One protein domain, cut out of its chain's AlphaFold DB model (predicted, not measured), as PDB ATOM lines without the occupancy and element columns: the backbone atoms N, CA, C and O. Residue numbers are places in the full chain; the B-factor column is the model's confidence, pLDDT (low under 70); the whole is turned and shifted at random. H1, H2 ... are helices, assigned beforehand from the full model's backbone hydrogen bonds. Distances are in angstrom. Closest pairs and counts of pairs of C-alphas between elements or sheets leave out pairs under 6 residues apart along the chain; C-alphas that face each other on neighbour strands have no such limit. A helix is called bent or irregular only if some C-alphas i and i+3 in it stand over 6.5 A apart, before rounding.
ATOM      1  N   ALA A  21      41.587 115.095   0.802       90.12
ATOM      2  CA  ALA A  21      41.928 113.979   1.673       90.12
ATOM      3  C   ALA A  21      41.704 114.325   3.143       90.12
ATOM      4  O   ALA A  21      41.199 113.490   3.885       90.12
ATOM      5  N   LEU A  22      42.053 115.536   3.578       90.19
ATOM      6  CA  LEU A  22      41.805 115.985   4.948       90.19
ATOM      7  C   LEU A  22      40.302 116.079   5.237       90.19
ATOM      8  O   LEU A  22      39.867 115.611   6.282       90.19
ATOM      9  N   GLU A  23      39.513 116.603   4.299       91.25
ATOM     10  CA  GLU A  23      38.048 116.624   4.351       91.25
ATOM     11  C   GLU A  23      37.485 115.203   4.481       91.25
ATOM     12  O   GLU A  23      36.654 114.957   5.352       91.25
ATOM     13  N   ALA A  24      37.988 114.246   3.693       90.94
ATOM     14  CA  ALA A  24      37.562 112.850   3.765       90.94
ATOM     15  C   ALA A  24      37.920 112.172   5.102       90.94
ATOM     16  O   ALA A  24      37.087 111.446   5.643       90.94
ATOM     17  N   HIS A  25      39.120 112.412   5.650       90.00
ATOM     18  CA  HIS A  25      39.536 111.872   6.959       90.00
ATOM     19  C   HIS A  25      38.794 112.531   8.123       90.00
ATOM     20  O   HIS A  25      38.482 111.852   9.088       90.00
ATOM     21  N   ALA A  26      38.497 113.829   8.036       87.88
ATOM     22  CA  ALA A  26      37.749 114.556   9.062       87.88
ATOM     23  C   ALA A  26      36.224 114.445   8.897       87.88
ATOM     24  O   ALA A  26      35.474 114.947   9.734       87.88
ATOM     25  N   LYS A  27      35.760 113.845   7.792       86.94
ATOM     26  CA  LYS A  27      34.351 113.770   7.369       86.94
ATOM     27  C   LYS A  27      33.637 115.106   7.349       86.94
ATOM     28  O   LYS A  27      32.454 115.225   7.687       86.94
ATOM     29  N   VAL A  28      34.374 116.114   6.931       90.06
ATOM     30  CA  VAL A  28      33.813 117.425   6.672       90.06
ATOM     31  C   VAL A  28      33.381 117.444   5.212       90.06
ATOM     32  O   VAL A  28      34.049 116.892   4.340       90.06
ATOM     33  N   LEU A  29      32.222 118.043   4.947       93.75
ATOM     34  CA  LEU A  29      31.783 118.267   3.576       93.75
ATOM     35  C   LEU A  29      32.771 119.215   2.876       93.75
ATOM     36  O   LEU A  29      33.177 120.199   3.500       93.75
ATOM     37  N   PRO A  30      33.092 118.987   1.588       94.69
ATOM     38  CA  PRO A  30      33.734 119.995   0.755       94.69
ATOM     39  C   PRO A  30      33.047 121.351   0.911       94.69
ATOM     40  O   PRO A  30      31.822 121.411   1.041       94.69
ATOM     41  N   PHE A  31      33.828 122.432   0.909       94.44
ATOM     42  CA  PHE A  31      33.342 123.768   1.275       94.44
ATOM     43  C   PHE A  31      32.045 124.188   0.557       94.44
ATOM     44  O   PHE A  31      31.131 124.700   1.199       94.44
ATOM     45  N   ASP A  32      31.922 123.928  -0.744       95.31
ATOM     46  CA  ASP A  32      30.713 124.214  -1.527       95.31
ATOM     47  C   ASP A  32      29.478 123.454  -1.010       95.31
ATOM     48  O   ASP A  32      28.409 124.040  -0.839       95.31
ATOM     49  N   LEU A  33      29.640 122.177  -0.658       97.25
ATOM     50  CA  LEU A  33      28.571 121.356  -0.081       97.25
ATOM     51  C   LEU A  33      28.245 121.766   1.362       97.25
ATOM     52  O   LEU A  33      27.101 121.652   1.802       97.25
ATOM     53  N   LEU A  34      29.229 122.270   2.111       96.31
ATOM     54  CA  LEU A  34      29.000 122.846   3.435       96.31
ATOM     55  C   LEU A  34      28.166 124.131   3.344       96.31
ATOM     56  O   LEU A  34      27.232 124.307   4.132       96.31
ATOM     57  N   VAL A  35      28.463 125.006   2.377       97.31
ATOM     58  CA  VAL A  35      27.654 126.201   2.094       97.31
ATOM     59  C   VAL A  35      26.223 125.793   1.751       97.31
ATOM     60  O   VAL A  35      25.291 126.328   2.356       97.31
ATOM     61  N   ASP A  36      26.041 124.783   0.894       97.50
ATOM     62  CA  ASP A  36      24.717 124.233   0.584       97.50
ATOM     63  C   ASP A  36      23.976 123.768   1.841       97.50
ATOM     64  O   ASP A  36      22.807 124.100   2.052       97.50
ATOM     65  N   GLN A  37      24.658 123.042   2.732       97.44
ATOM     66  CA  GLN A  37      24.067 122.574   3.982       97.44
ATOM     67  C   GLN A  37      23.578 123.733   4.861       97.44
ATOM     68  O   GLN A  37      22.499 123.652   5.460       97.44
ATOM     69  N   VAL A  38      24.379 124.795   4.977       97.50
ATOM     70  CA  VAL A  38      24.056 125.977   5.786       97.50
ATOM     71  C   VAL A  38      22.873 126.731   5.182       97.50
ATOM     72  O   VAL A  38      21.913 127.027   5.901       97.50
ATOM     73  N   CYS A  39      22.899 126.980   3.874       98.00
ATOM     74  CA  CYS A  39      21.828 127.661   3.156       98.00
ATOM     75  C   CYS A  39      20.511 126.875   3.223       98.00
ATOM     76  O   CYS A  39      19.483 127.438   3.603       98.00
ATOM     77  N   HIS A  40      20.537 125.559   2.998       97.94
ATOM     78  CA  HIS A  40      19.354 124.712   3.141       97.94
ATOM     79  C   HIS A  40      18.796 124.730   4.574       97.94
ATOM     80  O   HIS A  40      17.591 124.870   4.784       97.94
ATOM     81  N   ARG A  41      19.650 124.648   5.607       97.62
ATOM     82  CA  ARG A  41      19.200 124.757   7.011       97.62
ATOM     83  C   ARG A  41      18.537 126.103   7.300       97.62
ATOM     84  O   ARG A  41      17.540 126.135   8.029       97.62
ATOM     85  N   ALA A  42      19.071 127.190   6.743       97.38
ATOM     86  CA  ALA A  42      18.468 128.513   6.842       97.38
ATOM     87  C   ALA A  42      17.103 128.555   6.135       97.38
ATOM     88  O   ALA A  42      16.130 129.001   6.741       97.38
ATOM     89  N   ALA A  43      17.003 128.005   4.922       97.50
ATOM     90  CA  ALA A  43      15.755 127.898   4.171       97.50
ATOM     91  C   ALA A  43      14.682 127.118   4.955       97.50
ATOM     92  O   ALA A  43      13.581 127.626   5.163       97.50
ATOM     93  N   VAL A  44      15.023 125.944   5.503       97.38
ATOM     94  CA  VAL A  44      14.113 125.156   6.356       97.38
ATOM     95  C   VAL A  44      13.654 125.978   7.562       97.38
ATOM     96  O   VAL A  44      12.464 126.019   7.862       97.38
ATOM     97  N   ARG A  45      14.572 126.668   8.254       96.56
ATOM     98  CA  ARG A  45      14.221 127.508   9.413       96.56
ATOM     99  C   ARG A  45      13.225 128.606   9.033       96.56
ATOM    100  O   ARG A  45      12.277 128.832   9.783       96.56
ATOM    101  N   LEU A  46      13.413 129.254   7.886       96.81
ATOM    102  CA  LEU A  46      12.496 130.272   7.376       96.81
ATOM    103  C   LEU A  46      11.118 129.680   7.046       96.81
ATOM    104  O   LEU A  46      10.103 130.259   7.428       96.81
ATOM    105  N   CYS A  47      11.070 128.504   6.421       96.56
ATOM    106  CA  CYS A  47       9.811 127.823   6.114       96.56
ATOM    107  C   CYS A  47       9.056 127.352   7.363       96.56
ATOM    108  O   CYS A  47       7.832 127.281   7.332       96.56
ATOM    109  N   THR A  48       9.746 127.105   8.481       96.94
ATOM    110  CA  THR A  48       9.091 126.731   9.747       96.94
ATOM    111  C   THR A  48       8.478 127.891  10.529       96.94
ATOM    112  O   THR A  48       7.844 127.661  11.561       96.94
ATOM    113  N   LEU A  49       8.655 129.138  10.082       96.00
ATOM    114  CA  LEU A  49       8.212 130.308  10.839       96.00
ATOM    115  C   LEU A  49       6.680 130.360  10.975       96.00
ATOM    116  O   LEU A  49       5.975 130.261   9.968       96.00
ATOM    117  N   PRO A  50       6.144 130.561  12.192       94.56
ATOM    118  CA  PRO A  50       4.706 130.638  12.402       94.56
ATOM    119  C   PRO A  50       4.139 131.930  11.792       94.56
ATOM    120  O   PRO A  50       4.875 132.910  11.664       94.56
ATOM    121  N   PRO A  51       2.826 131.994  11.492       92.56
ATOM    122  CA  PRO A  51       2.199 133.192  10.919       92.56
ATOM    123  C   PRO A  51       2.382 134.474  11.746       92.56
ATOM    124  O   PRO A  51       2.354 135.565  11.192       92.56
ATOM    125  N   SER A  52       2.589 134.349  13.061       93.19
ATOM    126  CA  SER A  52       2.845 135.471  13.972       93.19
ATOM    127  C   SER A  52       4.260 136.052  13.875       93.19
ATOM    128  O   SER A  52       4.534 137.092  14.469       93.19
ATOM    129  N   HIS A  53       5.180 135.392  13.170       95.06
ATOM    130  CA  HIS A  53       6.554 135.862  13.045       95.06
ATOM    131  C   HIS A  53       6.640 137.042  12.056       95.06
ATOM    132  O   HIS A  53       6.074 136.940  10.966       95.06
ATOM    133  N   PRO A  54       7.418 138.109  12.335       95.31
ATOM    134  CA  PRO A  54       7.503 139.286  11.456       95.31
ATOM    135  C   PRO A  54       7.886 138.969  10.002       95.31
ATOM    136  O   PRO A  54       7.399 139.588   9.062       95.31
ATOM    137  N   LEU A  55       8.737 137.959   9.802       94.75
ATOM    138  CA  LEU A  55       9.161 137.520   8.467       94.75
ATOM    139  C   LEU A  55       8.163 136.597   7.747       94.75
ATOM    140  O   LEU A  55       8.363 136.326   6.566       94.75
ATOM    141  N   ALA A  56       7.102 136.111   8.400       94.50
ATOM    142  CA  ALA A  56       6.231 135.074   7.839       94.50
ATOM    143  C   ALA A  56       5.611 135.478   6.493       94.50
ATOM    144  O   ALA A  56       5.649 134.701   5.542       94.50
ATOM    145  N   LEU A  57       5.131 136.722   6.370       94.38
ATOM    146  CA  LEU A  57       4.572 137.245   5.117       94.38
ATOM    147  C   LEU A  57       5.619 137.338   4.000       94.38
ATOM    148  O   LEU A  57       5.316 137.062   2.839       94.38
ATOM    149  N   HIS A  58       6.858 137.704   4.335       94.50
ATOM    150  CA  HIS A  58       7.948 137.785   3.363       94.50
ATOM    151  C   HIS A  58       8.342 136.397   2.855       94.50
ATOM    152  O   HIS A  58       8.517 136.218   1.650       94.50
ATOM    153  N   ILE A  59       8.409 135.407   3.750       95.50
ATOM    154  CA  ILE A  59       8.682 134.012   3.386       95.50
ATOM    155  C   ILE A  59       7.528 133.408   2.593       95.50
ATOM    156  O   ILE A  59       7.772 132.731   1.602       95.50
ATOM    157  N   GLN A  60       6.277 133.707   2.948       94.19
ATOM    158  CA  GLN A  60       5.119 133.260   2.178       94.19
ATOM    159  C   GLN A  60       5.151 133.767   0.734       94.19
ATOM    160  O   GLN A  60       4.854 133.006  -0.185       94.19
ATOM    161  N   ARG A  61       5.507 135.042   0.528       92.50
ATOM    162  CA  ARG A  61       5.646 135.620  -0.816       92.50
ATOM    163  C   ARG A  61       6.786 134.950  -1.580       92.50
ATOM    164  O   ARG A  61       6.551 134.438  -2.670       92.50
ATOM    165  N   ALA A  62       7.973 134.893  -0.977       94.19
ATOM    166  CA  ALA A  62       9.169 134.368  -1.628       94.19
ATOM    167  C   ALA A  62       9.094 132.859  -1.921       94.19
ATOM    168  O   ALA A  62       9.448 132.426  -3.011       94.19
ATOM    169  N   GLY A  63       8.588 132.060  -0.979       91.62
ATOM    170  CA  GLY A  63       8.433 130.611  -1.137       91.62
ATOM    171  C   GLY A  63       7.193 130.203  -1.934       91.62
ATOM    172  O   GLY A  63       7.093 129.064  -2.381       91.62
ATOM    173  N   GLY A  64       6.226 131.109  -2.106       88.31
ATOM    174  CA  GLY A  64       5.012 130.854  -2.880       88.31
ATOM    175  C   GLY A  64       5.184 131.079  -4.382       88.31
ATOM    176  O   GLY A  64       4.528 130.398  -5.172       88.31
ATOM    177  N   HIS A  65       6.035 132.030  -4.776       87.31
ATOM    178  CA  HIS A  65       6.232 132.401  -6.172       87.31
ATOM    179  C   HIS A  65       7.625 132.991  -6.419       87.31
ATOM    180  O   HIS A  65       8.026 133.953  -5.766       87.31
ATOM    181  N   PHE A  66       8.326 132.465  -7.424       89.38
ATOM    182  CA  PHE A  66       9.599 133.024  -7.863       89.38
ATOM    183  C   PHE A  66       9.370 134.178  -8.847       89.38
ATOM    184  O   PHE A  66       8.855 133.983  -9.950       89.38
ATOM    185  N   VAL A  67       9.719 135.397  -8.426       90.62
ATOM    186  CA  VAL A  67       9.435 136.635  -9.168       90.62
ATOM    187  C   VAL A  67      10.428 136.880 -10.311       90.62
ATOM    188  O   VAL A  67      11.622 136.595 -10.214       90.62
ATOM    189  N   LYS A  68       9.950 137.476 -11.413       90.00
ATOM    190  CA  LYS A  68      10.791 137.773 -12.590       90.00
ATOM    191  C   LYS A  68      11.770 138.935 -12.370       90.00
ATOM    192  O   LYS A  68      12.879 138.864 -12.885       90.00
ATOM    193  N   ALA A  69      11.378 139.959 -11.609       90.56
ATOM    194  CA  ALA A  69      12.161 141.167 -11.331       90.56
ATOM    195  C   ALA A  69      12.154 141.501  -9.828       90.56
ATOM    196  O   ALA A  69      11.285 141.026  -9.100       90.56
ATOM    197  N   HIS A  70      13.114 142.319  -9.378       88.56
ATOM    198  CA  HIS A  70      13.281 142.729  -7.970       88.56
ATOM    199  C   HIS A  70      13.393 141.549  -6.988       88.56
ATOM    200  O   HIS A  70      12.812 141.553  -5.901       88.56
ATOM    201  N   ARG A  71      14.147 140.516  -7.384       93.06
ATOM    202  CA  ARG A  71      14.394 139.329  -6.561       93.06
ATOM    203  C   ARG A  71      15.191 139.713  -5.321       93.06
ATOM    204  O   ARG A  71      16.230 140.359  -5.411       93.06
ATOM    205  N   SER A  72      14.692 139.306  -4.161       93.94
ATOM    206  CA  SER A  72      15.438 139.417  -2.906       93.94
ATOM    207  C   SER A  72      16.246 138.147  -2.647       93.94
ATOM    208  O   SER A  72      15.936 137.091  -3.196       93.94
ATOM    209  N   ALA A  73      17.209 138.216  -1.725       94.69
ATOM    210  CA  ALA A  73      17.971 137.043  -1.288       94.69
ATOM    211  C   ALA A  73      17.077 135.892  -0.780       94.69
ATOM    212  O   ALA A  73      17.443 134.730  -0.896       94.69
ATOM    213  N   LEU A  74      15.881 136.197  -0.258       95.12
ATOM    214  CA  LEU A  74      14.906 135.184   0.162       95.12
ATOM    215  C   LEU A  74      14.288 134.438  -1.026       95.12
ATOM    216  O   LEU A  74      14.022 133.248  -0.904       95.12
ATOM    217  N   HIS A  75      14.060 135.120  -2.154       95.69
ATOM    218  CA  HIS A  75      13.563 134.469  -3.368       95.69
ATOM    219  C   HIS A  75      14.624 133.524  -3.926       95.69
ATOM    220  O   HIS A  75      14.314 132.368  -4.177       95.69
ATOM    221  N   GLU A  76      15.869 133.992  -4.051       95.81
ATOM    222  CA  GLU A  76      16.982 133.174  -4.553       95.81
ATOM    223  C   GLU A  76      17.238 131.960  -3.648       95.81
ATOM    224  O   GLU A  76      17.353 130.838  -4.131       95.81
ATOM    225  N   LEU A  77      17.245 132.153  -2.322       96.06
ATOM    226  CA  LEU A  77      17.461 131.065  -1.371       96.06
ATOM    227  C   LEU A  77      16.355 130.002  -1.440       96.06
ATOM    228  O   LEU A  77      16.647 128.812  -1.475       96.06
ATOM    229  N   LEU A  78      15.084 130.412  -1.418       95.50
ATOM    230  CA  LEU A  78      13.971 129.458  -1.410       95.50
ATOM    231  C   LEU A  78      13.786 128.771  -2.766       95.50
ATOM    232  O   LEU A  78      13.391 127.610  -2.787       95.50
ATOM    233  N   ASP A  79      14.089 129.450  -3.875       94.81
ATOM    234  CA  ASP A  79      14.040 128.844  -5.207       94.81
ATOM    235  C   ASP A  79      15.180 127.837  -5.415       94.81
ATOM    236  O   ASP A  79      14.923 126.720  -5.864       94.81
ATOM    237  N   ALA A  80      16.401 128.158  -4.964       95.19
ATOM    238  CA  ALA A  80      17.559 127.263  -5.057       95.19
ATOM    239  C   ALA A  80      17.331 125.900  -4.374       95.19
ATOM    240  O   ALA A  80      17.789 124.875  -4.878       95.19
ATOM    241  N   TYR A  81      16.595 125.869  -3.256       95.75
ATOM    242  CA  TYR A  81      16.293 124.634  -2.516       95.75
ATOM    243  C   TYR A  81      14.863 124.114  -2.720       95.75
ATOM    244  O   TYR A  81      14.455 123.163  -2.051       95.75
ATOM    245  N   ARG A  82      14.105 124.681  -3.663       93.00
ATOM    246  CA  ARG A  82      12.720 124.287  -3.965       93.00
ATOM    247  C   ARG A  82      12.519 122.795  -4.280       93.00
ATOM    248  O   ARG A  82      11.472 122.276  -3.892       93.00
ATOM    249  N   PRO A  83      13.462 122.079  -4.934       93.06
ATOM    250  CA  PRO A  83      13.323 120.636  -5.146       93.06
ATOM    251  C   PRO A  83      13.282 119.814  -3.848       93.06
ATOM    252  O   PRO A  83      12.702 118.734  -3.834       93.06
ATOM    253  N   TRP A  84      13.865 120.330  -2.761       92.62
ATOM    254  CA  TRP A  84      13.947 119.650  -1.463       92.62
ATOM    255  C   TRP A  84      13.002 120.225  -0.414       92.62
ATOM    256  O   TRP A  84      12.696 119.549   0.562       92.62
ATOM    257  N   LEU A  85      12.552 121.468  -0.586       91.69
ATOM    258  CA  LEU A  85      11.809 122.216   0.418       91.69
ATOM    259  C   LEU A  85      10.633 122.957  -0.213       91.69
ATOM    260  O   LEU A  85      10.809 123.820  -1.070       91.69
ATOM    261  N   ASN A  86       9.432 122.710   0.306       90.06
ATOM    262  CA  ASN A  86       8.239 123.455  -0.076       90.06
ATOM    263  C   ASN A  86       7.675 124.220   1.126       90.06
ATOM    264  O   ASN A  86       7.215 123.628   2.102       90.06
ATOM    265  N   TYR A  87       7.651 125.554   1.031       91.62
ATOM    266  CA  TYR A  87       7.111 126.421   2.080       91.62
ATOM    267  C   TYR A  87       5.688 126.032   2.513       91.62
ATOM    268  O   TYR A  87       5.392 126.037   3.711       91.62
ATOM    269  N   LYS A  88       4.797 125.725   1.562       91.69
ATOM    270  CA  LYS A  88       3.377 125.454   1.845       91.69
ATOM    271  C   LYS A  88       3.190 124.171   2.642       91.69
ATOM    272  O   LYS A  88       2.316 124.127   3.500       91.69
ATOM    273  N   ASP A  89       4.064 123.204   2.397       92.50
ATOM    274  CA  ASP A  89       3.949 121.858   2.938       92.50
ATOM    275  C   ASP A  89       4.929 121.614   4.087       92.50
ATOM    276  O   ASP A  89       5.020 120.498   4.550       92.50
ATOM    277  N   THR A  90       5.662 122.618   4.583       95.38
ATOM    278  CA  THR A  90       6.566 122.463   5.744       95.38
ATOM    279  C   THR A  90       5.827 122.692   7.065       95.38
ATOM    280  O   THR A  90       4.919 123.518   7.141       95.38
ATOM    281  N   GLU A  91       6.219 122.014   8.143       95.88
ATOM    282  CA  GLU A  91       5.607 122.246   9.458       95.88
ATOM    283  C   GLU A  91       5.811 123.690   9.947       95.88
ATOM    284  O   GLU A  91       6.716 124.399   9.505       95.88
ATOM    285  N   ARG A  92       4.974 124.146  10.885       95.75
ATOM    286  CA  ARG A  92       5.118 125.462  11.525       95.75
ATOM    287  C   ARG A  92       5.467 125.289  12.994       95.75
ATOM    288  O   ARG A  92       4.758 124.607  13.727       95.75
ATOM    289  N   ILE A  93       6.537 125.947  13.430       95.25
ATOM    290  CA  ILE A  93       7.035 125.874  14.804       95.25
ATOM    291  C   ILE A  93       6.629 127.154  15.527       95.25
ATOM    292  O   ILE A  93       7.237 128.209  15.357       95.25
ATOM    293  N   GLN A 286       5.585 118.301   5.914       95.81
ATOM    294  CA  GLN A 286       6.954 117.815   5.949       95.81
ATOM    295  C   GLN A 286       7.659 118.244   7.239       95.81
ATOM    296  O   GLN A 286       7.661 119.421   7.629       95.81
ATOM    297  N   SER A 287       8.333 117.277   7.849       96.81
ATOM    298  CA  SER A 287       9.126 117.438   9.056       96.81
ATOM    299  C   SER A 287      10.384 118.249   8.791       96.81
ATOM    300  O   SER A 287      11.238 117.860   7.991       96.81
ATOM    301  N   SER A 288      10.583 119.342   9.527       96.56
ATOM    302  CA  SER A 288      11.801 120.151   9.399       96.56
ATOM    303  C   SER A 288      13.063 119.361   9.757       96.56
ATOM    304  O   SER A 288      14.129 119.572   9.167       96.56
ATOM    305  N   SER A 289      12.940 118.414  10.689       96.00
ATOM    306  CA  SER A 289      13.999 117.474  11.046       96.00
ATOM    307  C   SER A 289      14.338 116.561   9.875       96.00
ATOM    308  O   SER A 289      15.519 116.409   9.552       96.00
ATOM    309  N   ARG A 290      13.324 115.994   9.205       95.38
ATOM    310  CA  ARG A 290      13.564 115.058   8.106       95.38
ATOM    311  C   ARG A 290      14.123 115.739   6.870       95.38
ATOM    312  O   ARG A 290      15.107 115.246   6.334       95.38
ATOM    313  N   LEU A 291      13.610 116.919   6.524       96.12
ATOM    314  CA  LEU A 291      14.147 117.756   5.447       96.12
ATOM    315  C   LEU A 291      15.648 118.034   5.637       96.12
ATOM    316  O   LEU A 291      16.445 117.920   4.711       96.12
ATOM    317  N   ARG A 292      16.082 118.358   6.864       96.81
ATOM    318  CA  ARG A 292      17.511 118.583   7.160       96.81
ATOM    319  C   ARG A 292      18.344 117.304   7.065       96.81
ATOM    320  O   ARG A 292      19.493 117.375   6.630       96.81
ATOM    321  N   GLN A 293      17.807 116.173   7.519       95.81
ATOM    322  CA  GLN A 293      18.505 114.885   7.491       95.81
ATOM    323  C   GLN A 293      18.655 114.350   6.064       95.81
ATOM    324  O   GLN A 293      19.755 113.938   5.699       95.81
ATOM    325  N   SER A 294      17.588 114.387   5.259       94.88
ATOM    326  CA  SER A 294      17.597 113.912   3.873       94.88
ATOM    327  C   SER A 294      18.591 114.706   3.030       94.88
ATOM    328  O   SER A 294      19.467 114.111   2.406       94.88
ATOM    329  N   PHE A 295      18.553 116.038   3.119       96.38
ATOM    330  CA  PHE A 295      19.489 116.890   2.393       96.38
ATOM    331  C   PHE A 295      20.940 116.683   2.847       96.38
ATOM    332  O   PHE A 295      21.843 116.570   2.024       96.38
ATOM    333  N   LYS A 296      21.191 116.546   4.161       96.06
ATOM    334  CA  LYS A 296      22.537 116.216   4.665       96.06
ATOM    335  C   LYS A 296      23.046 114.890   4.092       96.06
ATOM    336  O   LYS A 296      24.199 114.830   3.680       96.06
ATOM    337  N   LYS A 297      22.202 113.856   4.066       94.94
ATOM    338  CA  LYS A 297      22.554 112.537   3.526       94.94
ATOM    339  C   LYS A 297      22.902 112.622   2.039       94.94
ATOM    340  O   LYS A 297      23.880 112.018   1.613       94.94
ATOM    341  N   GLU A 298      22.151 113.401   1.266       95.88
ATOM    342  CA  GLU A 298      22.458 113.643  -0.146       95.88
ATOM    343  C   GLU A 298      23.807 114.357  -0.329       95.88
ATOM    344  O   GLU A 298      24.623 113.943  -1.154       95.88
ATOM    345  N   LEU A 299      24.094 115.386   0.475       96.88
ATOM    346  CA  LEU A 299      25.388 116.071   0.439       96.88
ATOM    347  C   LEU A 299      26.547 115.135   0.801       96.88
ATOM    348  O   LEU A 299      27.583 115.165   0.140       96.88
ATOM    349  N   GLU A 300      26.374 114.274   1.805       95.00
ATOM    350  CA  GLU A 300      27.362 113.253   2.177       95.00
ATOM    351  C   GLU A 300      27.593 112.247   1.035       95.00
ATOM    352  O   GLU A 300      28.737 111.884   0.759       95.00
ATOM    353  N   GLN A 301      26.541 111.842   0.315       94.94
ATOM    354  CA  GLN A 301      26.652 110.976  -0.864       94.94
ATOM    355  C   GLN A 301      27.396 111.663  -2.016       94.94
ATOM    356  O   GLN A 301      28.307 111.072  -2.599       94.94
ATOM    357  N   ARG A 302      27.062 112.926  -2.315       95.75
ATOM    358  CA  ARG A 302      27.762 113.745  -3.319       95.75
ATOM    359  C   ARG A 302      29.240 113.919  -2.961       95.75
ATOM    360  O   ARG A 302      30.099 113.749  -3.825       95.75
ATOM    361  N   ALA A 303      29.543 114.198  -1.692       95.62
ATOM    362  CA  ALA A 303      30.910 114.309  -1.185       95.62
ATOM    363  C   ALA A 303      31.680 112.988  -1.335       95.62
ATOM    364  O   ALA A 303      32.803 112.987  -1.835       95.62
ATOM    365  N   ALA A 304      31.066 111.858  -0.971       93.81
ATOM    366  CA  ALA A 304      31.680 110.539  -1.105       93.81
ATOM    367  C   ALA A 304      31.955 110.167  -2.571       93.81
ATOM    368  O   ALA A 304      33.024 109.638  -2.876       93.81
ATOM    369  N   LEU A 305      31.030 110.472  -3.488       94.12
ATOM    370  CA  LEU A 305      31.232 110.256  -4.923       94.12
ATOM    371  C   LEU A 305      32.388 111.114  -5.458       94.12
ATOM    372  O   LEU A 305      33.280 110.592  -6.125       94.12
ATOM    373  N   ARG A 306      32.411 112.408  -5.109       94.06
ATOM    374  CA  ARG A 306      33.492 113.336  -5.481       94.06
ATOM    375  C   ARG A 306      34.848 112.870  -4.953       94.06
ATOM    376  O   ARG A 306      35.826 112.910  -5.693       94.06
ATOM    377  N   TRP A 307      34.904 112.405  -3.704       93.94
ATOM    378  CA  TRP A 307      36.117 111.847  -3.110       93.94
ATOM    379  C   TRP A 307      36.615 110.636  -3.897       93.94
ATOM    380  O   TRP A 307      37.758 110.635  -4.347       93.94
ATOM    381  N   ARG A 308      35.756 109.634  -4.119       93.00
ATOM    382  CA  ARG A 308      36.130 108.384  -4.806       93.00
ATOM    383  C   ARG A 308      36.583 108.607  -6.249       93.00
ATOM    384  O   ARG A 308      37.450 107.880  -6.722       93.00
ATOM    385  N   ALA A 309      36.038 109.621  -6.920       92.38
ATOM    386  CA  ALA A 309      36.433 110.002  -8.274       92.38
ATOM    387  C   ALA A 309      37.722 110.852  -8.337       92.38
ATOM    388  O   ALA A 309      38.259 111.073  -9.422       92.38
ATOM    389  N   SER A 310      38.217 111.364  -7.206       92.44
ATOM    390  CA  SER A 310      39.430 112.187  -7.169       92.44
ATOM    391  C   SER A 310      40.702 111.341  -7.292       92.44
ATOM    392  O   SER A 310      40.758 110.212  -6.808       92.44
TER     393      SER A 310
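This is residues 21 to 93 and 286 to 310 of the 446 residues of the protein "RNase H type-1 domain-containing protein" of Pycnoporus cinnabarinus (UniProt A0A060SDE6). Two long helices, H2 and H5, lie side by side and run opposite ways, making the long axis of the domain; the short helices H3 and H4 pack on each other near the last residues of H2, where H3 meets residues 46 to 47 of H2 and H4 meets residues 39 to 43 of it. The small helix H1 sits at the other end, near the last residues of H5, and residues 81 to 93 form a long stretch with no named element. The printed part has 98 residues, with five named helices in the order H1, H2, H3, H4, H5 and no named strand, and its class is all helix. It is only just loose, close to compact, with a radius of gyration of the C-alphas of 15.3 A, and the C-alphas span 45 by 30 by 19 A.

The longest helix, H5, takes residues 288 to 309 and measures 32.0 A from C-alpha 288 at (11.801, 120.151, 9.399) to C-alpha 309 at (36.433, 110.002, -8.274). H2, residues 31 to 47, measures 24.4 A. H3 is residues 56 to 64, 11.6 A, and H4 is residues 73 to 80, 10.5 A. H1, residues 21 to 26, is 8.5 A long and begins with C-alpha 21 at (41.928, 113.979, 1.673). No helix is bent or irregular.

H2 is the hub, touching three other helices. H2 and H5 touch at a shallow tilt of 13 degrees, opposite ways, and their closest C-alphas, those of Leu 33 and Leu 299, are 6.2 A apart. H2 touches H3 with residues 46 to 47 alone, at a steep tilt of 61 degrees; the closest C-alphas, of Leu 46 and Ile 59, are 6.7 A apart. H2 and H4 only just touch, with 3 pairs of C-alphas within 8 A, the closest being those of Ala 43 and Leu 78 at 6.1 A. Their lines are only just about perpendicular, at 73 degrees. H3 and H4 touch at a steep tilt of 39 degrees, the same way, with the C-alphas of Ala 62 and His 75 closest at 4.7 A. H1 and H5 only just touch, with 3 pairs within 8 A, the closest being the C-alphas of Ala 24 and Trp 307 at 7.1 A. H3 and H5 are apart, and so are H1 and H2. In H1, H2, H3, H4 and H5 every O i to N i+4 pair is within hydrogen-bond range.

The two C-alphas farthest apart, those of Ser 52 and Ser 310, are 48.2 A apart. Residues 94 to 285 are not printed, and C-alphas 93 and 286 are 12.0 A apart across this cut, which lies in the link from H4 to H5. Of the links that are printed whole, H1 to H2 is tight, and H2 to H3 and H3 to H4 are short. The mean pLDDT of the printed part is 94.2, and no printed residue is under 70.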